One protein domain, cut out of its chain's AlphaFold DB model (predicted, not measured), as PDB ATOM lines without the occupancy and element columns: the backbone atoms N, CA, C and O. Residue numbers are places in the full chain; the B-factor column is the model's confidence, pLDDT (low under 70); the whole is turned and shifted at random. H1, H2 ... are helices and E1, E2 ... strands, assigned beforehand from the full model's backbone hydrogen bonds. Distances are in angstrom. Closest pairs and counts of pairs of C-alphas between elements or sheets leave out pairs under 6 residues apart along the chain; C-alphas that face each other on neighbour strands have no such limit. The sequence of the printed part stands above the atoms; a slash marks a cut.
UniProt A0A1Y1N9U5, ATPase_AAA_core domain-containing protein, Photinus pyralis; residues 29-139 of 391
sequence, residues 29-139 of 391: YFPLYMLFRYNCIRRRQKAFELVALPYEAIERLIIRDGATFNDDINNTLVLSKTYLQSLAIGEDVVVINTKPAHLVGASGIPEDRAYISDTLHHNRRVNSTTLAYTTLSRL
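AT A GLANCE: This is residues 29 to 139 of the 391 residues of the protein "ATPase_AAA_core domain-containing protein" of Photinus pyralis (UniProt A0A1Y1N9U5). A small barrel, nearly closed, is made of one seven-stranded sheet that curls round until E6 and E7, its two edge strands, follow each other in the chain with one residue between them. H4 caps one end of this barrel, H2 packs outside it across E5, E2 and E4, H3 sits near the end away from H4, and H1 is a straight arm whose residues 29 to 35 stick out free. The printed part has 111 residues, with four named helices and seven named strands in the order H1 E1 H2 E2 H3 E3 E4 E5 H4 E6 E7, and its class is mixed, helices and strands. The sheet is mixed, parallel and antiparallel, in the order E6 E1 E5 E2 E4 E3 E7. The whole is compact, with a radius of gyration of the C-alphas of 14.0 A, and it spans 46 by 28 by 28 A, the arm H1 making the length.

HOW THE PARTS SIT: H1, residues 29 to 44, is not on the sheet. With its residues 40 to 44 alone it only just touches H3, residues 81 to 87, with 3 pairs of C-alphas within 8 A; the closest C-alphas are those of Cys 40 and Leu 87, 6.0 A apart. The two run opposite ways at a steep tilt of 51 degrees. A tight link leads from H1 to E1, residues 47 to 53, which is staggered: it pairs over residues 47 to 49 with E6, residues 128 to 130, antiparallel, N 48 and O 129 being 3.1 A apart, and over residues 49 to 53 with E5, residues 113 to 117, parallel, N 53 and O 116 being 2.8 A apart. H2, residues 55 to 65, is on the sheet at a height over the sheet of 8.9 A; the closest C-alphas of H2 and E5 are those of Tyr 55 and Ser 117, 5.9 A apart. E2, residues 76 to 80, is antiparallel to E5, with N 78 and O 115 2.8 A apart, and parallel to E4, residues 99 to 106, with N 77 and O 102 2.8 A apart. On the local plane H2 and E4 stand at 44 degrees, slantwise. H3 only grazes the sheet, with its residues 81 to 85. E3, residues 93 to 96, forms a hairpin with E4, N 94 and O 101 being 2.8 A apart, and is antiparallel to E7, residues 132 to 134, with N 95 and O 132 2.8 A apart. H4, residues 118 to 124, is on the sheet, with the C-alphas of Ala 52 and Asp 118, the closest of E1 and H4, 5.1 A apart. The arrangement is three layers, helices on both faces of a sheet, H2 on one and H4 on the other. E6 runs on into E7 at 56 degrees. In H1, H2, H3 and H4 every O i to N i+4 pair is within hydrogen-bond range.

IN THESE COORDINATES: H1 begins at C-alpha 29, (18.717, 20.777, 58.672), and is 22.2 A long. E1 measures 18.5 A, H2 16.2 A, E2 13.2 A, H3 10.0 A and E3 9.7 A. E4, the longest strand, measures 22.0 A and ends at C-alpha 106, (3.322, 40.777, 78.270). E5 measures 13.3 A, H4 10.0 A, E6 7.2 A and E7 6.6 A, E7 ending at C-alpha 134, (16.964, 29.736, 85.205).

THE WHOLE: The C-alphas of Phe 30 and Glu 56 are the two farthest apart, at 46.4 A. The printed part has no cut, and no link is long. Mean pLDDT of the printed part is 81.2; residues 29, 43, 65 to 70 and 90 are under 70.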
ATOM      1  N   TYR A  29      19.286  20.023  57.554       69.19
ATOM      2  CA  TYR A  29      18.717  20.777  58.672       69.19
ATOM      3  C   TYR A  29      19.752  21.119  59.744       69.19
ATOM      4  O   TYR A  29      19.503  22.006  60.556       69.19
ATOM      5  N   PHE A  30      20.920  20.469  59.753       72.44
ATOM      6  CA  PHE A  30      21.926  20.697  60.789       72.44
ATOM      7  C   PHE A  30      22.504  22.126  60.777       72.44
ATOM      8  O   PHE A  30      22.472  22.765  61.829       72.44
ATOM      9  N   PRO A  31      22.959  22.694  59.640       76.31
ATOM     10  CA  PRO A  31      23.400  24.091  59.596       76.31
ATOM     11  C   PRO A  31      22.288  25.074  59.971       76.31
ATOM     12  O   PRO A  31      22.544  26.044  60.677       76.31
ATOM     13  N   LEU A  32      21.048  24.796  59.554       73.88
ATOM     14  CA  LEU A  32      19.881  25.617  59.877       73.88
ATOM     15  C   LEU A  32      19.596  25.593  61.388       73.88
ATOM     16  O   LEU A  32      19.427  26.636  62.009       73.88
ATOM     17  N   TYR A  33      19.623  24.408  61.999       75.81
ATOM     18  CA  TYR A  33      19.482  24.218  63.441       75.81
ATOM     19  C   TYR A  33      20.609  24.906  64.214       75.81
ATOM     20  O   TYR A  33      20.342  25.594  65.197       75.81
ATOM     21  N   MET A  34      21.861  24.782  63.760       77.38
ATOM     22  CA  MET A  34      23.002  25.470  64.368       77.38
ATOM     23  C   MET A  34      22.875  26.990  64.246       77.38
ATOM     24  O   MET A  34      23.138  27.688  65.221       77.38
ATOM     25  N   LEU A  35      22.402  27.509  63.109       77.69
ATOM     26  CA  LEU A  35      22.108  28.930  62.922       77.69
ATOM     27  C   LEU A  35      20.993  29.395  63.869       77.69
ATOM     28  O   LEU A  35      21.138  30.428  64.520       77.69
ATOM     29  N   PHE A  36      19.907  28.628  64.005       75.19
ATOM     30  CA  PHE A  36      18.836  28.926  64.959       75.19
ATOM     31  C   PHE A  36      19.341  28.902  66.401       75.19
ATOM     32  O   PHE A  36      19.084  29.841  67.147       75.19
ATOM     33  N   ARG A  37      20.127  27.894  66.796       74.81
ATOM     34  CA  ARG A  37      20.731  27.816  68.136       74.81
ATOM     35  C   ARG A  37      21.689  28.974  68.383       74.81
ATOM     36  O   ARG A  37      21.626  29.577  69.449       74.81
ATOM     37  N   TYR A  38      22.519  29.321  67.403       77.75
ATOM     38  CA  TYR A  38      23.419  30.466  67.470       77.75
ATOM     39  C   TYR A  38      22.650  31.783  67.618       77.75
ATOM     40  O   TYR A  38      22.972  32.584  68.494       77.75
ATOM     41  N   ASN A  39      21.585  31.981  66.838       71.12
ATOM     42  CA  ASN A  39      20.713  33.146  66.953       71.12
ATOM     43  C   ASN A  39      19.994  33.194  68.308       71.12
ATOM     44  O   ASN A  39      19.923  34.264  68.903       71.12
ATOM     45  N   CYS A  40      19.531  32.061  68.844       71.19
ATOM     46  CA  CYS A  40      18.958  31.998  70.190       71.19
ATOM     47  C   CYS A  40      19.993  32.358  71.264       71.19
ATOM     48  O   CYS A  40      19.679  33.110  72.182       71.19
ATOM     49  N   ILE A  41      21.232  31.868  71.152       73.50
ATOM     50  CA  ILE A  41      22.323  32.209  72.081       73.50
ATOM     51  C   ILE A  41      22.648  33.704  71.997       73.50
ATOM     52  O   ILE A  41      22.716  34.369  73.027       73.50
ATOM     53  N   ARG A  42      22.778  34.259  70.784       73.06
ATOM     54  CA  ARG A  42      23.001  35.696  70.583       73.06
ATOM     55  C   ARG A  42      21.864  36.543  71.139       73.06
ATOM     56  O   ARG A  42      22.125  37.523  71.824       73.06
ATOM     57  N   ARG A  43      20.608  36.160  70.886       68.69
ATOM     58  CA  ARG A  43      19.438  36.876  71.415       68.69
ATOM     59  C   ARG A  43      19.385  36.834  72.941       68.69
ATOM     60  O   ARG A  43      19.028  37.848  73.521       68.69
ATOM     61  N   ARG A  44      19.797  35.737  73.590       70.69
ATOM     62  CA  ARG A  44      19.898  35.640  75.064       70.69
ATOM     63  C   ARG A  44      20.953  36.568  75.670       70.69
ATOM     64  O   ARG A  44      20.830  36.941  76.826       70.69
ATOM     65  N   GLN A  45      21.978  36.940  74.907       72.56
ATOM     66  CA  GLN A  45      23.023  37.875  75.346       72.56
ATOM     67  C   GLN A  45      22.650  39.347  75.118       72.56
ATOM     68  O   GLN A  45      23.471  40.232  75.357       72.56
ATOM     69  N   LYS A  46      21.427  39.625  74.655       80.50
ATOM     70  CA  LYS A  46      20.934  40.990  74.484       80.50
ATOM     71  C   LYS A  46      20.883  41.698  75.842       80.50
ATOM     72  O   LYS A  46      20.397  41.143  76.828       80.50
ATOM     73  N   ALA A  47      21.404  42.920  75.881       84.19
ATOM     74  CA  ALA A  47      21.258  43.798  77.029       84.19
ATOM     75  C   ALA A  47      19.905  44.508  76.941       84.19
ATOM     76  O   ALA A  47      19.562  45.045  75.889       84.19
ATOM     77  N   PHE A  48      19.160  44.503  78.043       86.19
ATOM     78  CA  PHE A  48      17.891  45.212  78.156       86.19
ATOM     79  C   PHE A  48      18.078  46.490  78.952       86.19
ATOM     80  O   PHE A  48      18.790  46.490  79.960       86.19
ATOM     81  N   GLU A  49      17.410  47.555  78.520       89.50
ATOM     82  CA  GLU A  49      17.202  48.739  79.347       89.50
ATOM     83  C   GLU A  49      16.099  48.434  80.371       89.50
ATOM     84  O   GLU A  49      14.981  48.067  80.003       89.50
ATOM     85  N   LEU A  50      16.435  48.534  81.656       88.00
ATOM     86  CA  LEU A  50      15.513  48.298  82.759       88.00
ATOM     87  C   LEU A  50      14.738  49.583  83.049       88.00
ATOM     88  O   LEU A  50      15.318  50.576  83.488       88.00
ATOM     89  N   VAL A  51      13.426  49.544  82.840       87.19
ATOM     90  CA  VAL A  51      12.529  50.668  83.114       87.19
ATOM     91  C   VAL A  51      11.670  50.332  84.326       87.19
ATOM     92  O   VAL A  51      10.953  49.331  84.336       87.19
ATOM     93  N   ALA A  52      11.762  51.167  85.359       86.75
ATOM     94  CA  ALA A  52      10.973  51.015  86.571       86.75
ATOM     95  C   ALA A  52       9.529  51.486  86.337       86.75
ATOM     96  O   ALA A  52       9.307  52.585  85.817       86.75
ATOM     97  N   LEU A  53       8.565  50.647  86.708       85.69
ATOM     98  CA  LEU A  53       7.144  50.962  86.702       85.69
ATOM     99  C   LEU A  53       6.557  50.865  88.118       85.69
ATOM    100  O   LEU A  53       6.977  50.009  88.911       85.69
ATOM    101  N   PRO A  54       5.520  51.673  88.408       84.00
ATOM    102  CA  PRO A  54       4.777  51.569  89.653       84.00
ATOM    103  C   PRO A  54       4.143  50.189  89.816       84.00
ATOM    104  O   PRO A  54       3.755  49.541  88.838       84.00
ATOM    105  N   TYR A  55       3.977  49.776  91.070       83.56
ATOM    106  CA  TYR A  55       3.378  48.493  91.445       83.56
ATOM    107  C   TYR A  55       2.044  48.233  90.724       83.56
ATOM    108  O   TYR A  55       1.869  47.181  90.109       83.56
ATOM    109  N   GLU A  56       1.139  49.220  90.704       81.19
ATOM    110  CA  GLU A  56      -0.193  49.072  90.105       81.19
ATOM    111  C   GLU A  56      -0.150  48.941  88.575       81.19
ATOM    112  O   GLU A  56      -1.045  48.353  87.968       81.19
ATOM    113  N   ALA A  57       0.875  49.504  87.926       81.19
ATOM    114  CA  ALA A  57       1.035  49.389  86.480       81.19
ATOM    115  C   ALA A  57       1.426  47.956  86.093       81.19
ATOM    116  O   ALA A  57       0.864  47.394  85.155       81.19
ATOM    117  N   ILE A  58       2.337  47.341  86.853       84.31
ATOM    118  CA  ILE A  58       2.785  45.962  86.621       84.31
ATOM    119  C   ILE A  58       1.676  44.966  86.925       84.31
ATOM    120  O   ILE A  58       1.437  44.064  86.129       84.31
ATOM    121  N   GLU A  59       0.968  45.150  88.036       82.38
ATOM    122  CA  GLU A  59      -0.174  44.305  88.382       82.38
ATOM    123  C   GLU A  59      -1.191  44.242  87.234       82.38
ATOM    124  O   GLU A  59      -1.610  43.165  86.815       82.38
ATOM    125  N   ARG A  60      -1.526  45.396  86.651       78.69
ATOM    126  CA  ARG A  60      -2.461  45.471  85.525       78.69
ATOM    127  C   ARG A  60      -1.905  44.882  84.235       78.69
ATOM    128  O   ARG A  60      -2.675  44.249  83.518       78.69
ATOM    129  N   LEU A  61      -0.609  45.057  83.945       79.00
ATOM    130  CA  LEU A  61       0.044  44.394  82.803       79.00
ATOM    131  C   LEU A  61      -0.152  42.877  82.878       79.00
ATOM    132  O   LEU A  61      -0.538  42.252  81.892       79.00
ATOM    133  N   ILE A  62       0.087  42.308  84.059       80.06
ATOM    134  CA  ILE A  62       0.000  40.866  84.300       80.06
ATOM    135  C   ILE A  62      -1.453  40.391  84.185       80.06
ATOM    136  O   ILE A  62      -1.723  39.421  83.477       80.06
ATOM    137  N   ILE A  63      -2.395  41.094  84.830       79.62
ATOM    138  CA  ILE A  63      -3.827  40.752  84.790       79.62
ATOM    139  C   ILE A  63      -4.367  40.807  83.356       79.62
ATOM    140  O   ILE A  63      -5.121  39.919  82.960       79.62
ATOM    141  N   ARG A  64      -3.974  41.815  82.561       72.62
ATOM    142  CA  ARG A  64      -4.434  41.985  81.172       72.62
ATOM    143  C   ARG A  64      -4.133  40.759  80.316       72.62
ATOM    144  O   ARG A  64      -4.996  40.312  79.567       72.62
ATOM    145  N   ASP A  65      -2.913  40.240  80.406       68.50
ATOM    146  CA  ASP A  65      -2.453  39.162  79.529       68.50
ATOM    147  C   ASP A  65      -2.733  37.756  80.091       68.50
ATOM    148  O   ASP A  65      -2.370  36.764  79.451       68.50
ATOM    149  N   GLY A  66      -3.397  37.667  81.254       62.59
ATOM    150  CA  GLY A  66      -3.778  36.408  81.898       62.59
ATOM    151  C   GLY A  66      -2.582  35.524  82.251       62.59
ATOM    152  O   GLY A  66      -2.711  34.301  82.267       62.59
ATOM    153  N   ALA A  67      -1.409  36.129  82.463       62.88
ATOM    154  CA  ALA A  67      -0.179  35.396  82.727       62.88
ATOM    155  C   ALA A  67      -0.258  34.682  84.084       62.88
ATOM    156  O   ALA A  67      -0.752  35.233  85.073       62.88
ATOM    157  N   THR A  68       0.231  33.442  84.138       59.22
ATOM    158  CA  THR A  68       0.290  32.668  85.381       59.22
ATOM    159  C   THR A  68       1.340  33.280  86.285       59.22
ATOM    160  O   THR A  68       2.532  33.219  85.998       59.22
ATOM    161  N   PHE A  69       0.901  33.885  87.380       62.53
ATOM    162  CA  PHE A  69       1.788  34.643  88.237       62.53
ATOM    163  C   PHE A  69       1.539  34.323  89.710       62.53
ATOM    164  O   PHE A  69       0.404  34.360  90.178       62.53
ATOM    165  N   ASN A  70       2.612  34.041  90.456       65.31
ATOM    166  CA  ASN A  70       2.571  33.641  91.873       65.31
ATOM    167  C   ASN A  70       2.289  34.801  92.845       65.31
ATOM    168  O   ASN A  70       2.615  34.737  94.029       65.31
ATOM    169  N   ASP A  71       1.683  35.873  92.353       75.19
ATOM    170  CA  ASP A  71       1.367  37.067  93.126       75.19
ATOM    171  C   ASP A  71       2.575  37.766  93.799       75.19
ATOM    172  O   ASP A  71       2.467  38.361  94.873       75.19
ATOM    173  N   ASP A  72       3.763  37.689  93.188       82.88
ATOM    174  CA  ASP A  72       5.013  38.278  93.697       82.88
ATOM    175  C   ASP A  72       5.471  39.529  92.924       82.88
ATOM    176  O   ASP A  72       6.530  39.534  92.293       82.88
ATOM    177  N   ILE A  73       4.641  40.583  92.878       84.69
ATOM    178  CA  ILE A  73       4.864  41.761  91.996       84.69
ATOM    179  C   ILE A  73       6.220  42.431  92.272       84.69
ATOM    180  O   ILE A  73       6.847  43.014  91.384       84.69
ATOM    181  N   ASN A  74       6.705  42.316  93.508       86.19
ATOM    182  CA  ASN A  74       7.965  42.904  93.935       86.19
ATOM    183  C   ASN A  74       9.183  42.336  93.210       86.19
ATOM    184  O   ASN A  74      10.162  43.057  93.058       86.19
ATOM    185  N   ASN A  75       9.119  41.091  92.744       87.81
ATOM    186  CA  ASN A  75      10.232  40.425  92.077       87.81
ATOM    187  C   ASN A  75       9.965  40.158  90.595       87.81
ATOM    188  O   ASN A  75      10.653  39.327  90.006       87.81
ATOM    189  N   THR A  76       8.994  40.830  89.976       88.25
ATOM    190  CA  THR A  76       8.648  40.584  88.572       88.25
ATOM    191  C   THR A  76       9.467  41.431  87.616       88.25
ATOM    192  O   THR A  76       9.562  42.652  87.749       88.25
ATOM    193  N   LEU A  77       9.980  40.768  86.587       89.56
ATOM    194  CA  LEU A  77      10.486  41.366  85.369       89.56
ATOM    195  C   LEU A  77       9.565  40.979  84.211       89.56
ATOM    196  O   LEU A  77       9.298  39.800  83.968       89.56
ATOM    197  N   VAL A  78       9.094  41.990  83.492       88.81
ATOM    198  CA  VAL A  78       8.170  41.845  82.373       88.81
ATOM    199  C   VAL A  78       8.910  42.093  81.061       88.81
ATOM    200  O   VAL A  78       9.526  43.146  80.866       88.81
ATOM    201  N   LEU A  79       8.841  41.119  80.154       89.50
ATOM    202  CA  LEU A  79       9.382  41.201  78.795       89.50
ATOM    203  C   LEU A  79       8.281  41.096  77.751       89.50
ATOM    204  O   LEU A  79       7.167  40.654  78.025       89.50
ATOM    205  N   SER A  80       8.637  41.440  76.516       87.31
ATOM    206  CA  SER A  80       7.764  41.216  75.374       87.31
ATOM    207  C   SER A  80       7.455  39.730  75.177       87.31
ATOM    208  O   SER A  80       8.353  38.889  75.066       87.31
ATOM    209  N   LYS A  81       6.164  39.404  75.089       86.31
ATOM    210  CA  LYS A  81       5.675  38.039  74.861       86.31
ATOM    211  C   LYS A  81       6.177  37.465  73.530       86.31
ATOM    212  O   LYS A  81       6.531  36.288  73.476       86.31
ATOM    213  N   THR A  82       6.286  38.291  72.486       86.75
ATOM    214  CA  THR A  82       6.837  37.885  71.176       86.75
ATOM    215  C   THR A  82       8.300  37.471  71.294       86.75
ATOM    216  O   THR A  82       8.721  36.456  70.736       86.75
ATOM    217  N   TYR A  83       9.070  38.213  72.090       85.69
ATOM    218  CA  TYR A  83      10.472  37.920  72.336       85.69
ATOM    219  C   TYR A  83      10.644  36.592  73.088       85.69
ATOM    220  O   TYR A  83      11.438  35.750  72.654       85.69
ATOM    221  N   LEU A  84       9.860  36.354  74.146       84.25
ATOM    222  CA  LEU A  84       9.895  35.091  74.901       84.25
ATOM    223  C   LEU A  84       9.516  33.880  74.043       84.25
ATOM    224  O   LEU A  84      10.219  32.866  74.065       84.25
ATOM    225  N   GLN A  85       8.472  34.013  73.219       84.25
ATOM    226  CA  GLN A  85       8.076  32.982  72.257       84.25
ATOM    227  C   GLN A  85       9.203  32.677  71.263       84.25
ATOM    228  O   GLN A  85       9.482  31.510  70.992       84.25
ATOM    229  N   SER A  86       9.918  33.701  70.782       81.12
ATOM    230  CA  SER A  86      11.053  33.514  69.867       81.12
ATOM    231  C   SER A  86      12.234  32.763  70.494       81.12
ATOM    232  O   SER A  86      13.003  32.112  69.789       81.12
ATOM    233  N   LEU A  87      12.383  32.837  71.821       77.50
ATOM    234  CA  LEU A  87      13.421  32.128  72.565       77.50
ATOM    235  C   LEU A  87      13.012  30.710  72.986       77.50
ATOM    236  O   LEU A  87      13.881  29.964  73.454       77.50
ATOM    237  N   ALA A  88      11.733  30.351  72.827       74.69
ATOM    238  CA  ALA A  88      11.123  29.131  73.356       74.69
ATOM    239  C   ALA A  88      11.393  28.945  74.864       74.69
ATOM    240  O   ALA A  88      11.706  27.845  75.320       74.69
ATOM    241  N   ILE A  89      11.338  30.043  75.627       73.75
ATOM    242  CA  ILE A  89      11.503  30.050  77.086       73.75
ATOM    243  C   ILE A  89      10.134  30.307  77.718       73.75
ATOM    244  O   ILE A  89       9.427  31.222  77.296       73.75
ATOM    245  N   GLY A  90       9.764  29.482  78.700       69.06
ATOM    246  CA  GLY A  90       8.555  29.674  79.499       69.06
ATOM    247  C   GLY A  90       8.693  30.806  80.522       69.06
ATOM    248  O   GLY A  90       9.785  31.316  80.777       69.06
ATOM    249  N   GLU A  91       7.570  31.194  81.116       72.56
ATOM    250  CA  GLU A  91       7.517  32.143  82.233       72.56
ATOM    251  C   GLU A  91       8.015  31.456  83.514       72.56
ATOM    252  O   GLU A  91       7.243  30.833  84.234       72.56
ATOM    253  N   ASP A  92       9.327  31.513  83.759       77.81
ATOM    254  CA  ASP A  92       9.966  30.908  84.934       77.81
ATOM    255  C   ASP A  92      10.683  31.981  85.778       77.81
ATOM    256  O   ASP A  92      10.067  32.785  86.483       77.81
ATOM    257  N   VAL A  93      12.018  31.992  85.743       81.88
ATOM    258  CA  VAL A  93      12.862  32.829  86.590       81.88
ATOM    259  C   VAL A  93      14.058  33.314  85.784       81.88
ATOM    260  O   VAL A  93      14.662  32.594  84.989       81.88
ATOM    261  N   VAL A  94      14.449  34.553  86.028       84.50
ATOM    262  CA  VAL A  94      15.649  35.161  85.471       84.50
ATOM    263  C   VAL A  94      16.532  35.653  86.602       84.50
ATOM    264  O   VAL A  94      16.056  36.112  87.631       84.50
ATOM    265  N   VAL A  95      17.840  35.556  86.418       84.00
ATOM    266  CA  VAL A  95      18.829  36.111  87.335       84.00
ATOM    267  C   VAL A  95      19.255  37.481  86.822       84.00
ATOM    268  O   VAL A  95      19.757  37.612  85.704       84.00
ATOM    269  N   ILE A  96      19.056  38.494  87.665       83.00
ATOM    270  CA  ILE A  96      19.417  39.892  87.429       83.00
ATOM    271  C   ILE A  96      20.428  40.279  88.499       83.00
ATOM    272  O   ILE A  96      20.088  40.294  89.686       83.00
ATOM    273  N   ASN A  97      21.649  40.609  88.074       81.69
ATOM    274  CA  ASN A  97      22.744  41.004  88.964       81.69
ATOM    275  C   ASN A  97      22.874  40.041  90.163       81.69
ATOM    276  O   ASN A  97      22.590  40.415  91.295       81.69
ATOM    277  N   THR A  98      23.186  38.776  89.853       81.25
ATOM    278  CA  THR A  98      23.382  37.635  90.774       81.25
ATOM    279  C   THR A  98      22.189  37.140  91.591       81.25
ATOM    280  O   THR A  98      22.295  36.037  92.126       81.25
ATOM    281  N   LYS A  99      21.040  37.831  91.634       87.88
ATOM    282  CA  LYS A  99      19.841  37.302  92.317       87.88
ATOM    283  C   LYS A  99      18.640  37.053  91.393       87.88
ATOM    284  O   LYS A  99      18.492  37.733  90.375       87.88
ATOM    285  N   PRO A 100      17.781  36.074  91.722       89.50
ATOM    286  CA  PRO A 100      16.635  35.706  90.895       89.50
ATOM    287  C   PRO A 100      15.497  36.738  90.953       89.50
ATOM    288  O   PRO A 100      15.410  37.530  91.894       89.50
ATOM    289  N   ALA A 101      14.656  36.712  89.922       89.06
ATOM    290  CA  ALA A 101      13.431  37.479  89.719       89.06
ATOM    291  C   ALA A 101      12.472  36.655  88.836       89.06
ATOM    292  O   ALA A 101      12.918  35.881  87.986       89.06
ATOM    293  N   HIS A 102      11.165  36.803  89.024       88.81
ATOM    294  CA  HIS A 102      10.151  36.151  88.199       88.81
ATOM    295  C   HIS A 102      10.099  36.770  86.806       88.81
ATOM    296  O   HIS A 102      10.144  37.990  86.665       88.81
ATOM    297  N   LEU A 103       9.988  35.928  85.781       88.19
ATOM    298  CA  LEU A 103       9.867  36.374  84.398       88.19
ATOM    299  C   LEU A 103       8.430  36.216  83.918       88.19
ATOM    300  O   LEU A 103       7.910  35.106  83.918       88.19
ATOM    301  N   VAL A 104       7.834  37.307  83.443       88.00
ATOM    302  CA  VAL A 104       6.485  37.313  82.864       88.00
ATOM    303  C   VAL A 104       6.513  37.914  81.460       88.00
ATOM    304  O   VAL A 104       7.233  38.881  81.197       88.00
ATOM    305  N   GLY A 105       5.746  37.334  80.536       86.38
ATOM    306  CA  GLY A 105       5.585  37.836  79.178       86.38
ATOM    307  C   GLY A 105       4.323  38.672  79.027       86.38
ATOM    308  O   GLY A 105       3.223  38.164  79.212       86.38
ATOM    309  N   ALA A 106       4.462  39.924  78.593       84.00
ATOM    310  CA  ALA A 106       3.322  40.777  78.270       84.00
ATOM    311  C   ALA A 106       3.382  41.334  76.838       84.00
ATOM    312  O   ALA A 106       4.439  41.443  76.208       84.00
ATOM    313  N   SER A 107       2.210  41.635  76.289       82.69
ATOM    314  CA  SER A 107       2.015  42.222  74.964       82.69
ATOM    315  C   SER A 107       2.237  43.747  74.982       82.69
ATOM    316  O   SER A 107       2.170  44.391  76.028       82.69
ATOM    317  N   GLY A 108       2.559  44.355  73.835       77.00
ATOM    318  CA  GLY A 108       2.757  45.813  73.743       77.00
ATOM    319  C   GLY A 108       4.049  46.350  74.381       77.00
ATOM    320  O   GLY A 108       4.181  47.554  74.580       77.00
ATOM    321  N   ILE A 109       5.009  45.473  74.698       81.50
ATOM    322  CA  ILE A 109       6.321  45.847  75.243       81.50
ATOM    323  C   ILE A 109       7.374  45.835  74.122       81.50
ATOM    324  O   ILE A 109       7.456  44.842  73.386       81.50
ATOM    325  N   PRO A 110       8.211  46.884  73.998       83.69
ATOM    326  CA  PRO A 110       9.343  46.896  73.072       83.69
ATOM    327  C   PRO A 110      10.368  45.802  73.393       83.69
ATOM    328  O   PRO A 110      10.692  45.571  74.553       83.69
ATOM    329  N   GLU A 111      10.961  45.166  72.378       83.31
ATOM    330  CA  GLU A 111      11.932  44.078  72.592       83.31
ATOM    331  C   GLU A 111      13.285  44.536  73.173       83.31
ATOM    332  O   GLU A 111      14.113  43.693  73.521       83.31
ATOM    333  N   ASP A 112      13.554  45.840  73.235       83.81
ATOM    334  CA  ASP A 112      14.800  46.414  73.776       83.81
ATOM    335  C   ASP A 112      14.696  46.788  75.263       83.81
ATOM    336  O   ASP A 112      15.711  47.019  75.925       83.81
ATOM    337  N   ARG A 113      13.473  46.829  75.803       86.69
ATOM    338  CA  ARG A 113      13.188  47.271  77.169       86.69
ATOM    339  C   ARG A 113      12.618  46.131  77.999       86.69
ATOM    340  O   ARG A 113      11.858  45.303  77.506       86.69
ATOM    341  N   ALA A 114      12.972  46.122  79.275       88.50
ATOM    342  CA  ALA A 114      12.369  45.253  80.268       88.50
ATOM    343  C   ALA A 114      11.756  46.114  81.365       88.50
ATOM    344  O   ALA A 114      12.421  46.997  81.913       88.50
ATOM    345  N   TYR A 115      10.494  45.854  81.688       88.25
ATOM    346  CA  TYR A 115       9.808  46.577  82.747       88.25
ATOM    347  C   TYR A 115       9.960  45.831  84.067       88.25
ATOM    348  O   TYR A 115       9.768  44.619  84.134       88.25
ATOM    349  N   ILE A 116      10.318  46.555  85.119       89.81
ATOM    350  CA  ILE A 116      10.514  46.017  86.466       89.81
ATOM    351  C   ILE A 116       9.785  46.887  87.478       89.81
ATOM    352  O   ILE A 116       9.550  48.066  87.224       89.81
ATOM    353  N   SER A 117       9.439  46.330  88.632       89.00
ATOM    354  CA  SER A 117       8.841  47.115  89.711       89.00
ATOM    355  C   SER A 117       9.833  48.128  90.272       89.00
ATOM    356  O   SER A 117      11.043  47.883  90.306       89.00
ATOM    357  N   ASP A 118       9.325  49.257  90.770       88.19
ATOM    358  CA  ASP A 118      10.129  50.239  91.513       88.19
ATOM    359  C   ASP A 118      10.910  49.581  92.669       88.19
ATOM    360  O   ASP A 118      12.038  49.966  92.993       88.19
ATOM    361  N   THR A 119      10.331  48.538  93.268       89.62
ATOM    362  CA  THR A 119      10.928  47.761  94.357       89.62
ATOM    363  C   THR A 119      12.083  46.896  93.868       89.62
ATOM    364  O   THR A 119      13.175  46.966  94.436       89.62
ATOM    365  N   LEU A 120      11.910  46.170  92.760       89.81
ATOM    366  CA  LEU A 120      12.995  45.415  92.137       89.81
ATOM    367  C   LEU A 120      14.103  46.352  91.651       89.81
ATOM    368  O   LEU A 120      15.281  46.079  91.877       89.81
ATOM    369  N   HIS A 121      13.754  47.490  91.048       90.06
ATOM    370  CA  HIS A 121      14.734  48.481  90.610       90.06
ATOM    371  C   HIS A 121      15.557  49.020  91.789       90.06
ATOM    372  O   HIS A 121      16.788  49.076  91.709       90.06
ATOM    373  N   HIS A 122      14.907  49.325  92.918       89.06
ATOM    374  CA  HIS A 122      15.582  49.732  94.151       89.06
ATOM    375  C   HIS A 122      16.534  48.656  94.695       89.06
ATOM    376  O   HIS A 122      17.644  48.977  95.133       89.06
ATOM    377  N   ASN A 123      16.116  47.388  94.656       90.75
ATOM    378  CA  ASN A 123      16.898  46.263  95.170       90.75
ATOM    379  C   ASN A 123      18.106  45.948  94.282       90.75
ATOM    380  O   ASN A 123      19.190  45.655  94.783       90.75
ATOM    381  N   ARG A 124      17.943  46.030  92.955       88.75
ATOM    382  CA  ARG A 124      19.002  45.681  91.997       88.75
ATOM    383  C   ARG A 124      19.972  46.823  91.736       88.75
ATOM    384  O   ARG A 124      21.161  46.560  91.578       88.75
ATOM    385  N   ARG A 125      19.487  48.071  91.720       84.88
ATOM    386  CA  ARG A 125      20.270  49.293  91.442       84.88
ATOM    387  C   ARG A 125      21.035  49.234  90.117       84.88
ATOM    388  O   ARG A 125      22.167  49.712  90.029       84.88
ATOM    389  N   VAL A 126      20.419  48.641  89.094       85.06
ATOM    390  CA  VAL A 126      20.993  48.527  87.747       85.06
ATOM    391  C   VAL A 126      20.038  49.119  86.715       85.06
ATOM    392  O   VAL A 126      18.826  48.940  86.821       85.06
ATOM    393  N   ASN A 127      20.598  49.801  85.714       84.19
ATOM    394  CA  ASN A 127      19.842  50.414  84.617       84.19
ATOM    395  C   ASN A 127      19.821  49.545  83.352       84.19
ATOM    396  O   ASN A 127      18.899  49.648  82.554       84.19
ATOM    397  N   SER A 128      20.824  48.688  83.151       85.00
ATOM    398  CA  SER A 128      20.856  47.743  82.036       85.00
ATOM    399  C   SER A 128      21.483  46.415  82.440       85.00
ATOM    400  O   SER A 128      22.489  46.376  83.148       85.00
ATOM    401  N   THR A 129      20.885  45.308  82.001       83.19
ATOM    402  CA  THR A 129      21.376  43.965  82.341       83.19
ATOM    403  C   THR A 129      21.185  42.977  81.206       83.19
ATOM    404  O   THR A 129      20.172  43.003  80.505       83.19
ATOM    405  N   THR A 130      22.134  42.052  81.073       83.25
ATOM    406  CA  THR A 130      21.952  40.807  80.323       83.25
ATOM    407  C   THR A 130      21.246  39.789  81.209       83.25
ATOM    408  O   THR A 130      21.646  39.588  82.358       83.25
ATOM    409  N   LEU A 131      20.216  39.138  80.682       82.38
ATOM    410  CA  LEU A 131      19.370  38.236  81.454       82.38
ATOM    411  C   LEU A 131      19.898  36.800  81.394       82.38
ATOM    412  O   LEU A 131      20.087  36.237  80.315       82.38
ATOM    413  N   ALA A 132      20.111  36.192  82.560       80.94
ATOM    414  CA  ALA A 132      20.450  34.777  82.668       80.94
ATOM    415  C   ALA A 132      19.207  33.977  83.074       80.94
ATOM    416  O   ALA A 132      18.663  34.157  84.159       80.94
ATOM    417  N   TYR A 133      18.752  33.089  82.197       80.12
ATOM    418  CA  TYR A 133      17.540  32.304  82.419       80.12
ATOM    419  C   TYR A 133      17.812  31.106  83.330       80.12
ATOM    420  O   TYR A 133      18.787  30.376  83.136       80.12
ATOM    421  N   THR A 134      16.930  30.886  84.300       78.69
ATOM    422  CA  THR A 134      16.964  29.736  85.205       78.69
ATOM    423  C   THR A 134      15.552  29.189  85.426       78.69
ATOM    424  O   THR A 134      14.566  29.783  85.006       78.69
ATOM    425  N   THR A 135      15.449  28.032  86.070       80.00
ATOM    426  CA  THR A 135      14.163  27.386  86.366       80.00
ATOM    427  C   THR A 135      13.868  27.505  87.854       80.00
ATOM    428  O   THR A 135      14.774  27.332  88.671       80.00
ATOM    429  N   LEU A 136      12.603  27.746  88.214       79.31
ATOM    430  CA  LEU A 136      12.174  27.880  89.611       79.31
ATOM    431  C   LEU A 136      12.507  26.639  90.452       79.31
ATOM    432  O   LEU A 136      12.949  26.767  91.587       79.31
ATOM    433  N   SER A 137      12.397  25.441  89.871       77.44
ATOM    434  CA  SER A 137      12.738  24.169  90.532       77.44
ATOM    435  C   SER A 137      14.213  24.032  90.923       77.44
ATOM    436  O   SER A 137      14.555  23.181  91.738       77.44
ATOM    437  N   ARG A 138      15.101  24.854  90.349       82.00
ATOM    438  CA  ARG A 138      16.527  24.887  90.707       82.00
ATOM    439  C   ARG A 138      16.821  25.833  91.863       82.00
ATOM    440  O   ARG A 138      17.933  25.805  92.391       82.00
ATOM    441  N   LEU A 139      15.874  26.703  92.216       84.38
ATOM    442  CA  LEU A 139      16.049  27.595  93.346       84.38
ATOM    443  C   LEU A 139      15.899  26.802  94.643       84.38
ATOM    444  O   LEU A 139      14.995  25.977  94.765       84.38
TER     445      LEU A 139